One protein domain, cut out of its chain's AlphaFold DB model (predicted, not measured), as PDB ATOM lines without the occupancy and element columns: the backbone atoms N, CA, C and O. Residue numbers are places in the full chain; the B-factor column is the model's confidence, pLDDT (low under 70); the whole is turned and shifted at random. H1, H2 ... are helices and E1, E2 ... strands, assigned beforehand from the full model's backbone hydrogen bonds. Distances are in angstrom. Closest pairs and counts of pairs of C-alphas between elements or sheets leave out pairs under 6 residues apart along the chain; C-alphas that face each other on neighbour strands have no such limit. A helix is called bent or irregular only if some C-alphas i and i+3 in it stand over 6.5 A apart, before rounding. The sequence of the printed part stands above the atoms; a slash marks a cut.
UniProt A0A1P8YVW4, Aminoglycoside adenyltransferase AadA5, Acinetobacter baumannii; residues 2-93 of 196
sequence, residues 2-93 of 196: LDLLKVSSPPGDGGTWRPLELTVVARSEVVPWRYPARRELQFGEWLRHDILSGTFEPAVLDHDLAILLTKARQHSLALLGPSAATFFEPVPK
ATOM      1  N   LEU A   2     102.244 146.865  90.994       91.50
ATOM      2  CA  LEU A   2     101.358 145.744  91.360       91.50
ATOM      3  C   LEU A   2     100.237 145.468  90.341       91.50
ATOM      4  O   LEU A   2      99.928 144.313  90.079       91.50
ATOM      5  N   ASP A   3      99.663 146.500  89.716       94.00
ATOM      6  CA  ASP A   3      98.619 146.300  88.701       94.00
ATOM      7  C   ASP A   3      99.109 145.564  87.446       94.00
ATOM      8  O   ASP A   3      98.322 144.852  86.827       94.00
ATOM      9  N   LEU A   4     100.399 145.660  87.096       94.44
ATOM     10  CA  LEU A   4     100.963 144.921  85.959       94.44
ATOM     11  C   LEU A   4     100.952 143.406  86.215       94.44
ATOM     12  O   LEU A   4     100.762 142.631  85.281       94.44
ATOM     13  N   LEU A   5     101.051 142.974  87.479       93.31
ATOM     14  CA  LEU A   5     100.969 141.555  87.848       93.31
ATOM     15  C   LEU A   5      99.590 140.942  87.572       93.31
ATOM     16  O   LEU A   5      99.485 139.722  87.490       93.31
ATOM     17  N   LYS A   6      98.536 141.760  87.428       93.38
ATOM     18  CA  LYS A   6      97.179 141.290  87.099       93.38
ATOM     19  C   LYS A   6      97.038 140.879  85.630       93.38
ATOM     20  O   LYS A   6      96.085 140.186  85.285       93.38
ATOM     21  N   VAL A   7      97.960 141.324  84.776       94.50
ATOM     22  CA  VAL A   7      97.937 141.132  83.314       94.50
ATOM     23  C   VAL A   7      99.239 140.525  82.782       94.50
ATOM     24  O   VAL A   7      99.533 140.620  81.594       94.50
ATOM     25  N   SER A   8     100.024 139.909  83.663       94.94
ATOM     26  CA  SER A   8     101.294 139.262  83.351       94.94
ATOM     27  C   SER A   8     101.374 137.939  84.106       94.94
ATOM     28  O   SER A   8     101.001 137.885  85.283       94.94
ATOM     29  N   SER A   9     101.831 136.877  83.442       94.06
ATOM     30  CA  SER A   9     101.998 135.550  84.050       94.06
ATOM     31  C   SER A   9     103.409 135.008  83.812       94.06
ATOM     32  O   SER A   9     103.963 135.241  82.730       94.06
ATOM     33  N   PRO A  10     103.989 134.267  84.776       90.81
ATOM     34  CA  PRO A  10     105.273 133.609  84.585       90.81
ATOM     35  C   PRO A  10     105.263 132.668  83.367       90.81
ATOM     36  O   PRO A  10     104.236 132.048  83.063       90.81
ATOM     37  N   PRO A  11     106.396 132.521  82.656       84.69
ATOM     38  CA  PRO A  11     106.512 131.529  81.594       84.69
ATOM     39  C   PRO A  11     106.176 130.122  82.109       84.69
ATOM     40  O   PRO A  11     106.693 129.701  83.136       84.69
ATOM     41  N   GLY A  12     105.337 129.382  81.380       80.69
ATOM     42  CA  GLY A  12     105.008 127.989  81.713       80.69
ATOM     43  C   GLY A  12     103.954 127.796  82.811       80.69
ATOM     44  O   GLY A  12     103.546 126.665  83.038       80.69
ATOM     45  N   ASP A  13     103.443 128.866  83.425       81.19
ATOM     46  CA  ASP A  13     102.460 128.793  84.524       81.19
ATOM     47  C   ASP A  13     101.032 128.420  84.062       81.19
ATOM     48  O   ASP A  13     100.087 128.394  84.844       81.19
ATOM     49  N   GLY A  14     100.823 128.189  82.759       76.75
ATOM     50  CA  GLY A  14      99.499 127.894  82.190       76.75
ATOM     51  C   GLY A  14      98.484 129.041  82.310       76.75
ATOM     52  O   GLY A  14      97.312 128.860  81.983       76.75
ATOM     53  N   GLY A  15      98.924 130.215  82.772       77.75
ATOM     54  CA  GLY A  15      98.100 131.406  82.913       77.75
ATOM     55  C   GLY A  15      97.581 131.940  81.577       77.75
ATOM     56  O   GLY A  15      98.154 131.713  80.512       77.75
ATOM     57  N   THR A  16      96.486 132.699  81.643       88.81
ATOM     58  CA  THR A  16      95.845 133.318  80.470       88.81
ATOM     59  C   THR A  16      96.745 134.341  79.772       88.81
ATOM     60  O   THR A  16      96.607 134.575  78.571       88.81
ATOM     61  N   TRP A  17      97.651 134.979  80.516       93.19
ATOM     62  CA  TRP A  17      98.479 136.076  80.027       93.19
ATOM     63  C   TRP A  17      99.893 135.614  79.682       93.19
ATOM     64  O   TRP A  17     100.427 134.669  80.251       93.19
ATOM     65  N   ARG A  18     100.524 136.310  78.735       93.44
ATOM     66  CA  ARG A  18     101.962 136.161  78.486       93.44
ATOM     67  C   ARG A  18     102.754 136.965  79.527       93.44
ATOM     68  O   ARG A  18     102.214 137.934  80.061       93.44
ATOM     69  N   PRO A  19     104.025 136.612  79.782       94.81
ATOM     70  CA  PRO A  19     104.906 137.451  80.582       94.81
ATOM     71  C   PRO A  19     105.064 138.820  79.916       94.81
ATOM     72  O   PRO A  19     105.352 138.906  78.717       94.81
ATOM     73  N   LEU A  20     104.875 139.881  80.693       96.19
ATOM     74  CA  LEU A  20     105.182 141.245  80.297       96.19
ATOM     75  C   LEU A  20     106.586 141.612  80.768       96.19
ATOM     76  O   LEU A  20     106.977 141.345  81.901       96.19
ATOM     77  N   GLU A  21     107.311 142.288  79.888       96.62
ATOM     78  CA  GLU A  21     108.537 143.002  80.207       96.62
ATOM     79  C   GLU A  21     108.318 144.474  79.850       96.62
ATOM     80  O   GLU A  21     107.873 144.790  78.743       96.62
ATOM     81  N   LEU A  22     108.584 145.373  80.797       96.50
ATOM     82  CA  LEU A  22     108.418 146.811  80.609       96.50
ATOM     83  C   LEU A  22     109.610 147.561  81.196       96.50
ATOM     84  O   LEU A  22     109.864 147.503  82.395       96.50
ATOM     85  N   THR A  23     110.285 148.325  80.343       97.69
ATOM     86  CA  THR A  23     111.382 149.218  80.722       97.69
ATOM     87  C   THR A  23     110.935 150.659  80.515       97.69
ATOM     88  O   THR A  23     110.514 151.036  79.420       97.69
ATOM     89  N   VAL A  24     111.019 151.474  81.564       97.19
ATOM     90  CA  VAL A  24     110.695 152.904  81.521       97.19
ATOM     91  C   VAL A  24     111.985 153.698  81.461       97.19
ATOM     92  O   VAL A  24     112.901 153.479  82.251       97.19
ATOM     93  N   VAL A  25     112.038 154.652  80.538       97.38
ATOM     94  CA  VAL A  25     113.196 155.515  80.320       97.38
ATOM     95  C   VAL A  25     112.710 156.951  80.187       97.38
ATOM     96  O   VAL A  25     111.787 157.230  79.417       97.38
ATOM     97  N   ALA A  26     113.324 157.872  80.924       96.38
ATOM     98  CA  ALA A  26     113.080 159.293  80.739       96.38
ATOM     99  C   ALA A  26     113.800 159.777  79.474       96.38
ATOM    100  O   ALA A  26     114.975 159.488  79.261       96.38
ATOM    101  N   ARG A  27     113.116 160.555  78.625       94.94
ATOM    102  CA  ARG A  27     113.700 161.034  77.360       94.94
ATOM    103  C   ARG A  27     115.008 161.805  77.576       94.94
ATOM    104  O   ARG A  27     115.921 161.660  76.775       94.94
ATOM    105  N   SER A  28     115.098 162.601  78.642       95.81
ATOM    106  CA  SER A  28     116.304 163.362  78.997       95.81
ATOM    107  C   SER A  28     117.520 162.484  79.304       95.81
ATOM    108  O   SER A  28     118.640 162.958  79.165       95.81
ATOM    109  N   GLU A  29     117.309 161.220  79.674       96.12
ATOM    110  CA  GLU A  29     118.382 160.262  79.973       96.12
ATOM    111  C   GLU A  29     118.937 159.581  78.714       96.12
ATOM    112  O   GLU A  29     119.962 158.904  78.775       96.12
ATOM    113  N   VAL A  30     118.270 159.744  77.563       96.00
ATOM    114  CA  VAL A  30     118.653 159.102  76.290       96.00
ATOM    115  C   VAL A  30     118.728 160.052  75.099       96.00
ATOM    116  O   VAL A  30     119.172 159.642  74.029       96.00
ATOM    117  N   VAL A  31     118.311 161.310  75.262       95.25
ATOM    118  CA  VAL A  31     118.400 162.360  74.242       95.25
ATOM    119  C   VAL A  31     118.889 163.664  74.898       95.25
ATOM    120  O   VAL A  31     118.107 164.301  75.613       95.25
ATOM    121  N   PRO A  32     120.141 164.100  74.646       95.56
ATOM    122  CA  PRO A  32     121.126 163.473  73.754       95.56
ATOM    123  C   PRO A  32     121.678 162.147  74.305       95.56
ATOM    124  O   PRO A  32     121.778 161.972  75.521       95.56
ATOM    125  N   TRP A  33     122.066 161.226  73.418       96.44
ATOM    126  CA  TRP A  33     122.548 159.894  73.820       96.44
ATOM    127  C   TRP A  33     123.852 159.928  74.638       96.44
ATOM    128  O   TRP A  33     124.820 160.601  74.273       96.44
ATOM    129  N   ARG A  34     123.909 159.129  75.716       95.44
ATOM    130  CA  ARG A  34     125.107 158.868  76.535       95.44
ATOM    131  C   ARG A  34     125.139 157.406  76.976       95.44
ATOM    132  O   ARG A  34     124.091 156.805  77.180       95.44
ATOM    133  N   TYR A  35     126.339 156.844  77.115       96.94
ATOM    134  CA  TYR A  35     126.529 155.443  77.494       96.94
ATOM    135  C   TYR A  35     127.234 155.290  78.857       96.94
ATOM    136  O   TYR A  35     128.259 155.949  79.062       96.94
ATOM    137  N   PRO A  36     126.780 154.365  79.728       96.69
ATOM    138  CA  PRO A  36     125.474 153.699  79.671       96.69
ATOM    139  C   PRO A  36     124.344 154.707  79.936       96.69
ATOM    140  O   PRO A  36     124.561 155.729  80.586       96.69
ATOM    141  N   ALA A  37     123.150 154.428  79.417       96.88
ATOM    142  CA  ALA A  37     121.972 155.246  79.693       96.88
ATOM    143  C   ALA A  37     121.313 154.815  81.012       96.88
ATOM    144  O   ALA A  37     121.613 153.748  81.546       96.88
ATOM    145  N   ARG A  38     120.405 155.638  81.542       97.69
ATOM    146  CA  ARG A  38     119.661 155.336  82.770       97.69
ATOM    147  C   ARG A  38     118.256 154.834  82.448       97.69
ATOM    148  O   ARG A  38     117.527 155.484  81.699       97.69
ATOM    149  N   ARG A  39     117.854 153.708  83.043       97.69
ATOM    150  CA  ARG A  39     116.440 153.307  83.109       97.69
ATOM    151  C   ARG A  39     115.832 153.808  84.410       97.69
ATOM    152  O   ARG A  39     116.481 153.768  85.450       97.69
ATOM    153  N   GLU A  40     114.582 154.248  84.354       97.56
ATOM    154  CA  GLU A  40     113.842 154.708  85.531       97.56
ATOM    155  C   GLU A  40     113.169 153.554  86.270       97.56
ATOM    156  O   GLU A  40     113.052 153.578  87.491       97.56
ATOM    157  N   LEU A  41     112.713 152.546  85.525       95.75
ATOM    158  CA  LEU A  41     111.995 151.404  86.074       95.75
ATOM    159  C   LEU A  41     112.128 150.198  85.148       95.75
ATOM    160  O   LEU A  41     112.163 150.353  83.925       95.75
ATOM    161  N   GLN A  42     112.135 149.005  85.737       96.69
ATOM    162  CA  GLN A  42     111.975 147.748  85.020       96.69
ATOM    163  C   GLN A  42     110.895 146.891  85.679       96.69
ATOM    164  O   GLN A  42     110.744 146.861  86.901       96.69
ATOM    165  N   PHE A  43     110.119 146.215  84.845       96.81
ATOM    166  CA  PHE A  43     109.165 145.190  85.219       96.81
ATOM    167  C   PHE A  43     109.459 143.946  84.389       96.81
ATOM    168  O   PHE A  43     109.617 144.034  83.171       96.81
ATOM    169  N   GLY A  44     109.461 142.801  85.053       95.94
ATOM    170  CA  GLY A  44     109.560 141.488  84.444       95.94
ATOM    171  C   GLY A  44     109.181 140.429  85.468       95.94
ATOM    172  O   GLY A  44     109.220 140.675  86.676       95.94
ATOM    173  N   GLU A  45     108.812 139.242  84.998       94.94
ATOM    174  CA  GLU A  45     108.392 138.139  85.873       94.94
ATOM    175  C   GLU A  45     109.492 137.687  86.844       94.94
ATOM    176  O   GLU A  45     109.187 137.261  87.957       94.94
ATOM    177  N   TRP A  46     110.766 137.864  86.483       93.56
ATOM    178  CA  TRP A  46     111.903 137.587  87.369       93.56
ATOM    179  C   TRP A  46     111.944 138.497  88.610       93.56
ATOM    180  O   TRP A  46     112.550 138.127  89.607       93.56
ATOM    181  N   LEU A  47     111.252 139.644  88.586       95.56
ATOM    182  CA  LEU A  47     111.117 140.563  89.725       95.56
ATOM    183  C   LEU A  47     109.818 140.346  90.515       95.56
ATOM    184  O   LEU A  47     109.531 141.103  91.440       95.56
ATOM    185  N   ARG A  48     108.985 139.350  90.167       94.75
ATOM    186  CA  ARG A  48     107.643 139.187  90.759       94.75
ATOM    187  C   ARG A  48     107.672 139.102  92.284       94.75
ATOM    188  O   ARG A  48     106.819 139.716  92.924       94.75
ATOM    189  N   HIS A  49     108.607 138.344  92.858       95.31
ATOM    190  CA  HIS A  49     108.706 138.179  94.310       95.31
ATOM    191  C   HIS A  49     108.973 139.517  95.014       95.31
ATOM    192  O   HIS A  49     108.259 139.880  95.949       95.31
ATOM    193  N   ASP A  50     109.930 140.286  94.500       96.31
ATOM    194  CA  ASP A  50     110.291 141.599  95.034       96.31
ATOM    195  C   ASP A  50     109.138 142.593  94.875       96.31
ATOM    196  O   ASP A  50     108.736 143.248  95.835       96.31
ATOM    197  N   ILE A  51     108.503 142.620  93.704       96.06
ATOM    198  CA  ILE A  51     107.347 143.483  93.436       96.06
ATOM    199  C   ILE A  51     106.192 143.173  94.402       96.06
ATOM    200  O   ILE A  51     105.544 144.100  94.892       96.06
ATOM    201  N   LEU A  52     105.927 141.893  94.693       96.12
ATOM    202  CA  LEU A  52     104.893 141.470  95.648       96.12
ATOM    203  C   LEU A  52     105.238 141.838  97.097       96.12
ATOM    204  O   LEU A  52     104.326 142.110  97.876       96.12
ATOM    205  N   SER A  53     106.525 141.880  97.453       96.62
ATOM    206  CA  SER A  53     106.983 142.335  98.772       96.62
ATOM    207  C   SER A  53     107.041 143.864  98.904       96.62
ATOM    208  O   SER A  53     107.353 144.378  99.976       96.62
ATOM    209  N   GLY A  54     106.706 144.602  97.839       94.94
ATOM    210  CA  GLY A  54     106.784 146.065  97.801       94.94
ATOM    211  C   GLY A  54     108.195 146.601  97.551       94.94
ATOM    212  O   GLY A  54     108.427 147.799  97.711       94.94
ATOM    213  N   THR A  55     109.124 145.734  97.148       95.31
ATOM    214  CA  THR A  55     110.486 146.092  96.757       95.31
ATOM    215  C   THR A  55     110.521 146.379  95.259       95.31
ATOM    216  O   THR A  55     110.130 145.554  94.436       95.31
ATOM    217  N   PHE A  56     110.987 147.571  94.892       93.50
ATOM    218  CA  PHE A  56     111.110 147.988  93.496       93.50
ATOM    219  C   PHE A  56     112.549 148.380  93.210       93.50
ATOM    220  O   PHE A  56     113.159 149.114  93.990       93.50
ATOM    221  N   GLU A  57     113.075 147.918  92.078       92.44
ATOM    222  CA  GLU A  57     114.392 148.351  91.635       92.44
ATOM    223  C   GLU A  57     114.406 149.869  91.416       92.44
ATOM    224  O   GLU A  57     113.497 150.409  90.772       92.44
ATOM    225  N   PRO A  58     115.425 150.575  91.934       94.81
ATOM    226  CA  PRO A  58     115.575 151.991  91.675       94.81
ATOM    227  C   PRO A  58     116.012 152.224  90.229       94.81
ATOM    228  O   PRO A  58     116.499 151.337  89.527       94.81
ATOM    229  N   ALA A  59     115.908 153.477  89.810       97.12
ATOM    230  CA  ALA A  59     116.485 153.920  88.560       97.12
ATOM    231  C   ALA A  59     118.017 153.741  88.564       97.12
ATOM    232  O   ALA A  59     118.704 154.201  89.483       97.12
ATOM    233  N   VAL A  60     118.551 153.097  87.526       97.62
ATOM    234  CA  VAL A  60     119.937 152.611  87.465       97.62
ATOM    235  C   VAL A  60     120.520 152.778  86.063       97.62
ATOM    236  O   VAL A  60     119.787 152.839  85.072       97.62
ATOM    237  N   LEU A  61     121.847 152.885  85.983       97.94
ATOM    238  CA  LEU A  61     122.563 152.812  84.713       97.94
ATOM    239  C   LEU A  61     122.468 151.396  84.146       97.94
ATOM    240  O   LEU A  61     122.764 150.427  84.842       97.94
ATOM    241  N   ASP A  62     122.088 151.294  82.879       97.56
ATOM    242  CA  ASP A  62     121.828 150.031  82.208       97.56
ATOM    243  C   ASP A  62     122.438 150.048  80.801       97.56
ATOM    244  O   ASP A  62     122.068 150.847  79.934       97.56
ATOM    245  N   HIS A  63     123.421 149.175  80.584       97.06
ATOM    246  CA  HIS A  63     124.087 149.050  79.290       97.06
ATOM    247  C   HIS A  63     123.170 148.440  78.225       97.06
ATOM    248  O   HIS A  63     123.329 148.753  77.042       97.06
ATOM    249  N   ASP A  64     122.178 147.635  78.620       96.44
ATOM    250  CA  ASP A  64     121.272 146.960  77.692       96.44
ATOM    251  C   ASP A  64     120.373 147.958  76.947       96.44
ATOM    252  O   ASP A  64     119.941 147.701  75.823       96.44
ATOM    253  N   LEU A  65     120.186 149.175  77.477       97.69
ATOM    254  CA  LEU A  65     119.457 150.243  76.784       97.69
ATOM    255  C   LEU A  65     120.031 150.564  75.398       97.69
ATOM    256  O   LEU A  65     119.273 150.909  74.491       97.69
ATOM    257  N   ALA A  66     121.339 150.409  75.189       97.75
ATOM    258  CA  ALA A  66     121.937 150.571  73.867       97.75
ATOM    259  C   ALA A  66     121.412 149.519  72.870       97.75
ATOM    260  O   ALA A  66     121.130 149.839  71.712       97.75
ATOM    261  N   ILE A  67     121.237 148.272  73.319       96.94
ATOM    262  CA  ILE A  67     120.711 147.159  72.520       96.94
ATOM    263  C   ILE A  67     119.200 147.325  72.329       96.94
ATOM    264  O   ILE A  67     118.711 147.250  71.197       96.94
ATOM    265  N   LEU A  68     118.464 147.614  73.407       96.81
ATOM    266  CA  LEU A  68     117.013 147.802  73.393       96.81
ATOM    267  C   LEU A  68     116.592 148.957  72.483       96.81
ATOM    268  O   LEU A  68     115.693 148.780  71.661       96.81
ATOM    269  N   LEU A  69     117.258 150.113  72.558       96.88
ATOM    270  CA  LEU A  69     116.940 151.250  71.691       96.88
ATOM    271  C   LEU A  69     117.350 151.004  70.242       96.88
ATOM    272  O   LEU A  69     116.599 151.373  69.339       96.88
ATOM    273  N   THR A  70     118.479 150.334  69.994       96.25
ATOM    274  CA  THR A  70     118.856 149.925  68.630       96.25
ATOM    275  C   THR A  70     117.771 149.037  68.023       96.25
ATOM    276  O   THR A  70     117.277 149.320  66.929       96.25
ATOM    277  N   LYS A  71     117.311 148.027  68.773       95.25
ATOM    278  CA  LYS A  71     116.211 147.146  68.368       95.25
ATOM    279  C   LYS A  71     114.913 147.918  68.154       95.25
ATOM    280  O   LYS A  71     114.278 147.741  67.120       95.25
ATOM    281  N   ALA A  72     114.521 148.776  69.094       95.62
ATOM    282  CA  ALA A  72     113.272 149.527  69.019       95.62
ATOM    283  C   ALA A  72     113.249 150.470  67.809       95.62
ATOM    284  O   ALA A  72     112.237 150.568  67.119       95.62
ATOM    285  N   ARG A  73     114.366 151.135  67.501       95.62
ATOM    286  CA  ARG A  73     114.478 151.997  66.316       95.62
ATOM    287  C   ARG A  73     114.359 151.224  65.003       95.62
ATOM    288  O   ARG A  73     113.787 151.758  64.060       95.62
ATOM    289  N   GLN A  74     114.902 150.007  64.939       93.19
ATOM    290  CA  GLN A  74     114.865 149.170  63.733       93.19
ATOM    291  C   GLN A  74     113.513 148.461  63.562       93.19
ATOM    292  O   GLN A  74     112.976 148.406  62.458       93.19
ATOM    293  N   HIS A  75     112.959 147.930  64.654       92.81
ATOM    294  CA  HIS A  75     111.803 147.038  64.648       92.81
ATOM    295  C   HIS A  75     110.917 147.266  65.883       92.81
ATOM    296  O   HIS A  75     111.032 146.568  66.893       92.81
ATOM    297  N   SER A  76     110.002 148.233  65.795       95.75
ATOM    298  CA  SER A  76     108.962 148.455  66.804       95.75
ATOM    299  C   SER A  76     107.652 148.944  66.194       95.75
ATOM    300  O   SER A  76     107.606 149.412  65.056       95.75
ATOM    301  N   LEU A  77     106.587 148.845  66.987       97.25
ATOM    302  CA  LEU A  77     105.295 149.464  66.725       97.25
ATOM    303  C   LEU A  77     105.035 150.501  67.822       97.25
ATOM    304  O   LEU A  77     105.035 150.159  69.005       97.25
ATOM    305  N   ALA A  78     104.804 151.758  67.441       97.25
ATOM    306  CA  ALA A  78     104.396 152.785  68.392       97.25
ATOM    307  C   ALA A  78     102.927 152.572  68.771       97.25
ATOM    308  O   ALA A  78     102.037 152.762  67.945       97.25
ATOM    309  N   LEU A  79     102.679 152.173  70.019       97.31
ATOM    310  CA  LEU A  79     101.317 152.082  70.552       97.31
ATOM    311  C   LEU A  79     100.737 153.474  70.835       97.31
ATOM    312  O   LEU A  79      99.544 153.695  70.657       97.31
ATOM    313  N   LEU A  80     101.591 154.406  71.265       96.75
ATOM    314  CA  LEU A  80     101.269 155.805  71.528       96.75
ATOM    315  C   LEU A  80     102.460 156.686  71.129       96.75
ATOM    316  O   LEU A  80     103.612 156.311  71.350       96.75
ATOM    317  N   GLY A  81     102.176 157.877  70.597       96.69
ATOM    318  CA  GLY A  81     103.201 158.846  70.205       96.69
ATOM    319  C   GLY A  81     103.925 158.507  68.890       96.69
ATOM    320  O   GLY A  81     103.448 157.684  68.108       96.69
ATOM    321  N   PRO A  82     105.051 159.185  68.598       96.81
ATOM    322  CA  PRO A  82     105.821 158.962  67.376       96.81
ATOM    323  C   PRO A  82     106.580 157.626  67.393       96.81
ATOM    324  O   PRO A  82     106.845 157.044  68.444       96.81
ATOM    325  N   SER A  83     107.007 157.166  66.214       97.56
ATOM    326  CA  SER A  83     107.870 155.988  66.081       97.56
ATOM    327  C   SER A  83     109.207 156.156  66.805       97.56
ATOM    328  O   SER A  83     109.802 157.237  66.781       97.56
ATOM    329  N   ALA A  84     109.752 155.060  67.341       96.62
ATOM    330  CA  ALA A  84     111.056 155.045  68.014       96.62
ATOM    331  C   ALA A  84     112.193 155.615  67.140       96.62
ATOM    332  O   ALA A  84     113.066 156.320  67.648       96.62
ATOM    333  N   ALA A  85     112.147 155.375  65.823       96.12
ATOM    334  CA  ALA A  85     113.104 155.907  64.846       96.12
ATOM    335  C   ALA A  85     113.149 157.451  64.788       96.12
ATOM    336  O   ALA A  85     114.189 158.026  64.459       96.12
ATOM    337  N   THR A  86     112.043 158.111  65.140       95.62
ATOM    338  CA  THR A  86     111.901 159.576  65.150       95.62
ATOM    339  C   THR A  86     112.072 160.144  66.555       95.62
ATOM    340  O   THR A  86     112.544 161.264  66.716       95.62
ATOM    341  N   PHE A  87     111.666 159.390  67.579       95.25
ATOM    342  CA  PHE A  87     111.670 159.864  68.960       95.25
ATOM    343  C   PHE A  87     113.053 159.822  69.621       95.25
ATOM    344  O   PHE A  87     113.401 160.738  70.367       95.25
ATOM    345  N   PHE A  88     113.824 158.764  69.357       95.19
ATOM    346  CA  PHE A  88     115.165 158.569  69.907       95.19
ATOM    347  C   PHE A  88     116.244 159.003  68.911       95.19
ATOM    348  O   PHE A  88     115.993 159.092  67.711       95.19
ATOM    349  N   GLU A  89     117.463 159.226  69.388       94.06
ATOM    350  CA  GLU A  89     118.645 159.336  68.528       94.06
ATOM    351  C   GLU A  89     119.191 157.931  68.206       94.06
ATOM    352  O   GLU A  89     118.951 156.985  68.964       94.06
ATOM    353  N   PRO A  90     119.884 157.734  67.069       95.44
ATOM    354  CA  PRO A  90     120.579 156.479  66.813       95.44
ATOM    355  C   PRO A  90     121.701 156.255  67.835       95.44
ATOM    356  O   PRO A  90     122.491 157.153  68.115       95.44
ATOM    357  N   VAL A  91     121.795 155.030  68.350       96.94
ATOM    358  CA  VAL A  91     122.906 154.603  69.206       96.94
ATOM    359  C   VAL A  91     124.161 154.435  68.332       96.94
ATOM    360  O   VAL A  91     124.093 153.720  67.329       96.94
ATOM    361  N   PRO A  92     125.305 155.059  68.678       96.88
ATOM    362  CA  PRO A  92     126.566 154.843  67.974       96.88
ATOM    363  C   PRO A  92     126.980 153.368  67.980       96.88
ATOM    364  O   PRO A  92     126.783 152.662  68.974       96.88
ATOM    365  N   LYS A  93     127.594 152.902  66.887       95.50
ATOM    366  CA  LYS A  93     128.000 151.495  66.723       95.50
ATOM    367  C   LYS A  93     128.957 151.045  67.830       95.50
ATOM    368  O   LYS A  93     128.902 149.897  68.269       95.50
TER     369      LYS A  93
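This is residues 2 to 93 of the 196 residues of the protein "Aminoglycoside adenyltransferase AadA5" of Acinetobacter baumannii (UniProt A0A1P8YVW4). Two small two-stranded ladders, E1 with E3 and E2 with E4, follow each other end to end as a narrow bent ribbon, in which E2 runs on into E3 across a break of 1 residue, at 58 degrees. H1 and H2 lie toward one end of this ribbon and H3 and H4 toward the other, while long loops reach past it and residues 77 to 82 stick out free. The printed part has 92 residues with four named helices and four named strands, in the order H1, E1, E2, E3, H2, E4, H3, H4; both sheets are antiparallel. The class is mixed, helices and strands, with under half of the residues in named elements. The whole is only just compact, close to loose, with a radius of gyration of the C-alphas of 14.7 A, and only just elongated, spanning 39 by 26 by 23 A.

E1, residues 22 to 24, and E3, residues 41 to 43, are antiparallel neighbours at 176 degrees; N 43 and O 22 are 2.8 A apart and N 22 and O 43 2.9 A, both within hydrogen-bond range. E2, residues 37 to 39, runs on into E3 across a break of 1 residue, at 58 degrees, and the two meet only through their link. E2 and E4, residues 60 to 62, are antiparallel neighbours at 124 degrees, with N 62 and O 37 within hydrogen-bond range at 2.8 A. The closest C-alphas of E2 and H3, residues 65 to 74, are those of Ala 37 and Leu 65, 6.3 A apart. H3 and H4, residues 84 to 87, touch, their closest C-alphas being those of Arg 73 and Ala 85, 4.4 A apart. H1, residues 2 to 6, and H2, residues 45 to 52, only just touch, with 3 pairs of C-alphas within 8 A, the closest those of Leu 2 and Ile 51 at 6.7 A. H2 and H3 are apart. Every O i to N i+4 pair is within hydrogen-bond range in H3, against 2 of 4 in H2 and 0 of 1 in H1, where 2 of 2 O i to N i+3 pairs are; H4 is too short for an i+4 pair.

H1 begins at C-alpha 2, (101.358, 145.744, 91.360). H3 is 13.9 A long and H2 10.9 A; H2 is irregular, with C-alphas 46 and 49 7.7 A apart. H4 ends at C-alpha 87, (111.670, 159.864, 68.960).

The C-alphas farthest apart, those of Gly 14 and Pro 32, are 42.5 A apart. The printed part has no cut. The links H1 to E1, 15 residues, and E1 to E2, 12 residues, are long. The mean pLDDT of the printed part is 94.8, and no printed residue is under 70.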